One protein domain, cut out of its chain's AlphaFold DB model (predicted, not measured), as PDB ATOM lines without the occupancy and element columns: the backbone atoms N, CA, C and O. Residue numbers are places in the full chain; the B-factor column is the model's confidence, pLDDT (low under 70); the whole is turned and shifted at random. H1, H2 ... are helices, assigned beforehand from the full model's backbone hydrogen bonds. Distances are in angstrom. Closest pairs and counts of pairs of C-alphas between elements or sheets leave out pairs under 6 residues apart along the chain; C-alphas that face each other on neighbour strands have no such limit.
ATOM      1  N   ARG A   2     -37.072  20.447 -32.615       68.50
ATOM      2  CA  ARG A   2     -38.455  20.198 -33.082       68.50
ATOM      3  C   ARG A   2     -39.091  18.921 -32.510       68.50
ATOM      4  O   ARG A   2     -40.202  18.979 -31.991       68.50
ATOM      5  N   ASP A   3     -38.354  17.815 -32.491       67.00
ATOM      6  CA  ASP A   3     -38.902  16.487 -32.154       67.00
ATOM      7  C   ASP A   3     -39.449  16.387 -30.727       67.00
ATOM      8  O   ASP A   3     -40.449  15.724 -30.485       67.00
ATOM      9  N   ARG A   4     -38.855  17.105 -29.766       75.69
ATOM     10  CA  ARG A   4     -39.325  17.083 -28.371       75.69
ATOM     11  C   ARG A   4     -40.664  17.798 -28.183       75.69
ATOM     12  O   ARG A   4     -41.460  17.376 -27.353       75.69
ATOM     13  N   ILE A   5     -40.913  18.853 -28.957       76.12
ATOM     14  CA  ILE A   5     -42.159  19.626 -28.879       76.12
ATOM     15  C   ILE A   5     -43.267  18.881 -29.624       76.12
ATOM     16  O   ILE A   5     -44.371  18.742 -29.106       76.12
ATOM     17  N   VAL A   6     -42.967  18.358 -30.816       75.12
ATOM     18  CA  VAL A   6     -43.989  17.788 -31.700       75.12
ATOM     19  C   VAL A   6     -44.350  16.339 -31.338       75.12
ATOM     20  O   VAL A   6     -45.528  15.977 -31.418       75.12
ATOM     21  N   CYS A   7     -43.404  15.528 -30.842       75.25
ATOM     22  CA  CYS A   7     -43.693  14.167 -30.356       75.25
ATOM     23  C   CYS A   7     -44.445  14.148 -29.013       75.25
ATOM     24  O   CYS A   7     -45.070  13.144 -28.679       75.25
ATOM     25  N   GLY A   8     -44.414  15.244 -28.242       77.75
ATOM     26  CA  GLY A   8     -45.148  15.370 -26.975       77.75
ATOM     27  C   GLY A   8     -46.640  15.700 -27.134       77.75
ATOM     28  O   GLY A   8     -47.390  15.674 -26.154       77.75
ATOM     29  N   ILE A   9     -47.095  16.018 -28.350       84.31
ATOM     30  CA  ILE A   9     -48.481  16.405 -28.627       84.31
ATOM     31  C   ILE A   9     -49.363  15.155 -28.708       84.31
ATOM     32  O   ILE A   9     -49.159  14.282 -29.546       84.31
ATOM     33  N   ARG A  10     -50.404  15.091 -27.866       81.62
ATOM     34  CA  ARG A  10     -51.352  13.955 -27.828       81.62
ATOM     35  C   ARG A  10     -52.180  13.817 -29.110       81.62
ATOM     36  O   ARG A  10     -52.659  12.733 -29.423       81.62
ATOM     37  N   ASN A  11     -52.390  14.921 -29.824       85.38
ATOM     38  CA  ASN A  11     -53.168  14.949 -31.053       85.38
ATOM     39  C   ASN A  11     -52.304  14.542 -32.251       85.38
ATOM     40  O   ASN A  11     -51.481  15.325 -32.727       85.38
ATOM     41  N   LYS A  12     -52.530  13.325 -32.753       84.75
ATOM     42  CA  LYS A  12     -51.745  12.748 -33.848       84.75
ATOM     43  C   LYS A  12     -51.852  13.557 -35.146       84.75
ATOM     44  O   LYS A  12     -50.838  13.829 -35.774       84.75
ATOM     45  N   ARG A  13     -53.054  14.037 -35.483       84.12
ATOM     46  CA  ARG A  13     -53.311  14.822 -36.703       84.12
ATOM     47  C   ARG A  13     -52.619  16.184 -36.671       84.12
ATOM     48  O   ARG A  13     -52.183  16.682 -37.703       84.12
ATOM     49  N   LEU A  14     -52.526  16.801 -35.494       86.44
ATOM     50  CA  LEU A  14     -51.762  18.038 -35.327       86.44
ATOM     51  C   LEU A  14     -50.261  17.779 -35.299       86.44
ATOM     52  O   LEU A  14     -49.523  18.561 -35.883       86.44
ATOM     53  N   SER A  15     -49.818  16.691 -34.668       86.56
ATOM     54  CA  SER A  15     -48.403  16.307 -34.652       86.56
ATOM     55  C   SER A  15     -47.883  16.089 -36.075       86.56
ATOM     56  O   SER A  15     -46.878  16.682 -36.441       86.56
ATOM     57  N   GLU A  16     -48.617  15.356 -36.915       85.12
ATOM     58  CA  GLU A  16     -48.265  15.137 -38.326       85.12
ATOM     59  C   GLU A  16     -48.197  16.454 -39.115       85.12
ATOM     60  O   GLU A  16     -47.205  16.716 -39.786       85.12
ATOM     61  N   LYS A  17     -49.193  17.341 -38.968       85.19
ATOM     62  CA  LYS A  17     -49.159  18.671 -39.604       85.19
ATOM     63  C   LYS A  17     -47.957  19.502 -39.160       85.19
ATOM     64  O   LYS A  17     -47.308  20.117 -39.990       85.19
ATOM     65  N   LEU A  18     -47.642  19.505 -37.866       85.81
ATOM     66  CA  LEU A  18     -46.514  20.263 -37.318       85.81
ATOM     67  C   LEU A  18     -45.152  19.659 -37.702       85.81
ATOM     68  O   LEU A  18     -44.169  20.389 -37.731       85.81
ATOM     69  N   GLN A  19     -45.082  18.356 -38.001       83.88
ATOM     70  CA  GLN A  19     -43.869  17.706 -38.521       83.88
ATOM     71  C   GLN A  19     -43.599  18.054 -39.988       83.88
ATOM     72  O   GLN A  19     -42.439  18.089 -40.392       83.88
ATOM     73  N   LEU A  20     -44.647  18.311 -40.776       85.19
ATOM     74  CA  LEU A  20     -44.538  18.650 -42.199       85.19
ATOM     75  C   LEU A  20     -44.120  20.109 -42.447       85.19
ATOM     76  O   LEU A  20     -43.624  20.431 -43.523       85.19
ATOM     77  N   GLU A  21     -44.296  20.992 -41.466       79.94
ATOM     78  CA  GLU A  21     -43.928  22.405 -41.582       79.94
ATOM     79  C   GLU A  21     -42.405  22.607 -41.459       79.94
ATOM     80  O   GLU A  21     -41.791  22.357 -40.413       79.94
ATOM     81  N   ALA A  22     -41.785  23.108 -42.533       76.31
ATOM     82  CA  ALA A  22     -40.337  23.314 -42.617       76.31
ATOM     83  C   ALA A  22     -39.823  24.430 -41.682       76.31
ATOM     84  O   ALA A  22     -38.750  24.273 -41.096       76.31
ATOM     85  N   ASP A  23     -40.616  25.487 -41.456       77.81
ATOM     86  CA  ASP A  23     -40.250  26.667 -40.652       77.81
ATOM     87  C   ASP A  23     -41.110  26.794 -39.389       77.81
ATOM     88  O   ASP A  23     -41.905  27.731 -39.204       77.81
ATOM     89  N   LEU A  24     -40.955  25.802 -38.515       76.88
ATOM     90  CA  LEU A  24     -41.729  25.681 -37.290       76.88
ATOM     91  C   LEU A  24     -41.120  26.519 -36.153       76.88
ATOM     92  O   LEU A  24     -40.189  26.089 -35.467       76.88
ATOM     93  N   THR A  25     -41.677  27.712 -35.935       84.25
ATOM     94  CA  THR A  25     -41.383  28.559 -34.769       84.25
ATOM     95  C   THR A  25     -42.334  28.252 -33.612       84.25
ATOM     96  O   THR A  25     -43.453  27.774 -33.811       84.25
ATOM     97  N   LEU A  26     -41.907  28.537 -32.377       80.25
ATOM     98  CA  LEU A  26     -42.696  28.260 -31.170       80.25
ATOM     99  C   LEU A  26     -44.071  28.950 -31.196       80.25
ATOM    100  O   LEU A  26     -45.084  28.345 -30.853       80.25
ATOM    101  N   GLU A  27     -44.116  30.194 -31.662       83.38
ATOM    102  CA  GLU A  27     -45.346  30.980 -31.777       83.38
ATOM    103  C   GLU A  27     -46.352  30.345 -32.744       83.38
ATOM    104  O   GLU A  27     -47.542  30.249 -32.436       83.38
ATOM    105  N   LYS A  28     -45.875  29.827 -33.886       83.81
ATOM    106  CA  LYS A  28     -46.723  29.115 -34.854       83.81
ATOM    107  C   LYS A  28     -47.327  27.854 -34.239       83.81
ATOM    108  O   LYS A  28     -48.523  27.619 -34.401       83.81
ATOM    109  N   VAL A  29     -46.544  27.081 -33.479       85.44
ATOM    110  CA  VAL A  29     -47.036  25.880 -32.773       85.44
ATOM    111  C   VAL A  29     -48.160  26.240 -31.800       85.44
ATOM    112  O   VAL A  29     -49.198  25.577 -31.787       85.44
ATOM    113  N   ILE A  30     -47.981  27.307 -31.017       86.19
ATOM    114  CA  ILE A  30     -48.977  27.772 -30.042       86.19
ATOM    115  C   ILE A  30     -50.272  28.192 -30.746       86.19
ATOM    116  O   ILE A  30     -51.364  27.784 -30.336       86.19
ATOM    117  N   ASN A  31     -50.162  28.964 -31.826       88.12
ATOM    118  CA  ASN A  31     -51.319  29.445 -32.579       88.12
ATOM    119  C   ASN A  31     -52.092  28.293 -33.239       88.12
ATOM    120  O   ASN A  31     -53.315  28.220 -33.100       88.12
ATOM    121  N   ILE A  32     -51.390  27.350 -33.873       84.12
ATOM    122  CA  ILE A  32     -51.998  26.168 -34.502       84.12
ATOM    123  C   ILE A  32     -52.679  25.282 -33.450       84.12
ATOM    124  O   ILE A  32     -53.806  24.831 -33.662       84.12
ATOM    125  N   ALA A  33     -52.048  25.065 -32.293       84.75
ATOM    126  CA  ALA A  33     -52.626  24.264 -31.213       84.75
ATOM    127  C   ALA A  33     -53.917  24.887 -30.651       84.75
ATOM    128  O   ALA A  33     -54.905  24.176 -30.439       84.75
ATOM    129  N   ARG A  34     -53.945  26.214 -30.460       87.19
ATOM    130  CA  ARG A  34     -55.150  26.941 -30.021       87.19
ATOM    131  C   ARG A  34     -56.278  26.836 -31.043       87.19
ATOM    132  O   ARG A  34     -57.402  26.497 -30.677       87.19
ATOM    133  N   GLN A  35     -55.979  27.081 -32.318       83.19
ATOM    134  CA  GLN A  35     -56.967  26.995 -33.397       83.19
ATOM    135  C   GLN A  35     -57.540  25.582 -33.523       83.19
ATOM    136  O   GLN A  35     -58.754  25.408 -33.625       83.19
ATOM    137  N   ALA A  36     -56.689  24.562 -33.434       82.19
ATOM    138  CA  ALA A  36     -57.130  23.180 -33.483       82.19
ATOM    139  C   ALA A  36     -58.044  22.799 -32.310       82.19
ATOM    140  O   ALA A  36     -59.069  22.157 -32.529       82.19
ATOM    141  N   GLY A  37     -57.742  23.261 -31.093       78.94
ATOM    142  CA  GLY A  37     -58.608  23.040 -29.930       78.94
ATOM    143  C   GLY A  37     -59.992  23.693 -30.062       78.94
ATOM    144  O   GLY A  37     -60.973  23.181 -29.523       78.94
ATOM    145  N   ILE A  38     -60.101  24.800 -30.804       75.81
ATOM    146  CA  ILE A  38     -61.386  25.449 -31.118       75.81
ATOM    147  C   ILE A  38     -62.157  24.643 -32.173       75.81
ATOM    148  O   ILE A  38     -63.369  24.471 -32.047       75.81
ATOM    149  N   ILE A  39     -61.465  24.137 -33.196       69.88
ATOM    150  CA  ILE A  39     -62.070  23.370 -34.295       69.88
ATOM    151  C   ILE A  39     -62.612  22.024 -33.794       69.88
ATOM    152  O   ILE A  39     -63.737  21.659 -34.135       69.88
ATOM    153  N   GLU A  40     -61.880  21.328 -32.921       68.44
ATOM    154  CA  GLU A  40     -62.327  20.054 -32.330       68.44
ATOM    155  C   GLU A  40     -63.603  20.193 -31.494       68.44
ATOM    156  O   GLU A  40     -64.434  19.288 -31.469       68.44
ATOM    157  N   LYS A  41     -63.804  21.346 -30.847       65.62
ATOM    158  CA  LYS A  41     -65.035  21.630 -30.096       65.62
ATOM    159  C   LYS A  41     -66.235  21.923 -30.999       65.62
ATOM    160  O   LYS A  41     -67.367  21.831 -30.532       65.62
ATOM    161  N   LYS A  42     -66.006  22.296 -32.263       64.31
ATOM    162  CA  LYS A  42     -67.052  22.762 -33.188       64.31
ATOM    163  C   LYS A  42     -67.479  21.726 -34.233       64.31
ATOM    164  O   LYS A  42     -68.581  21.858 -34.753       64.31
TER     165      LYS A  42
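Overview. This is residues 2 to 42 of the 176 residues of an uncharacterized protein of Araneus ventricosus (UniProt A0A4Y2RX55). Three helices of unequal length make a small, elongated body: the long H3 folds back past the shorter H2 and runs the opposite way, while the very short H1 packs by its end at Val 6 on H2, away from H3. The contacts between the helices are few, and H3 makes the longest axis, with its last residues, 37 to 42, lying beyond the part that meets H2. The printed part has 41 residues with three named helices, in the order H1, H2, H3, and no named strand, and its class is all helix. It is compact, with a radius of gyration of the C-alphas of 9.8 A, and the C-alphas span 28 by 18 by 14 A.

Along the chain. H1 is residues 2 to 6, and its C-alpha 2 stands at (-38.455, 20.198, -33.082); it measures 6.2 A from first to last C-alpha. After residues 7 to 11, H2 takes residues 12 to 20, from Lys 12 with its C-alpha at (-51.745, 12.748, -33.848) to Leu 20, a length of 12.5 A. After residues 21 to 25, H3 takes residues 26 to 42 and is the longest helix, 25.1 A from C-alpha 26 to C-alpha 42 at (-67.052, 22.762, -33.188).

Arrangement. H1 and H2 only just touch, with 3 pairs of C-alphas within 8 A; their closest C-alphas are those of Val 6 and Ser 15, 5.5 A apart. H2 and H3 form a helical hairpin, two helices that follow each other and run opposite ways. They too only just touch, with 3 pairs of C-alphas within 8 A, and H3 touches H2 with residues 29 to 36 alone. Their closest C-alphas are those of Leu 18 and Val 29, 7.2 A apart. Their lines stand at a shallow tilt of 33 degrees, only just short of steep. H1 and H3 are apart. In H1 and H2 every O i to N i+4 pair is within hydrogen-bond range; in H3 it is 12 of 13.

Size, cuts and confidence. The C-alphas farthest apart are those of Asp 3 and Lys 42, at 28.9 A. The printed part runs from residue 2 to residue 42 of a full chain of 176 residues and has no cut. The links from H1 to H2 and from H2 to H3 are both tight, with 5 residues each. The mean pLDDT of the printed part is 80.0, and it is under 70 at residues 2 to 3 and 39 to 42, where the confidence of the model is low.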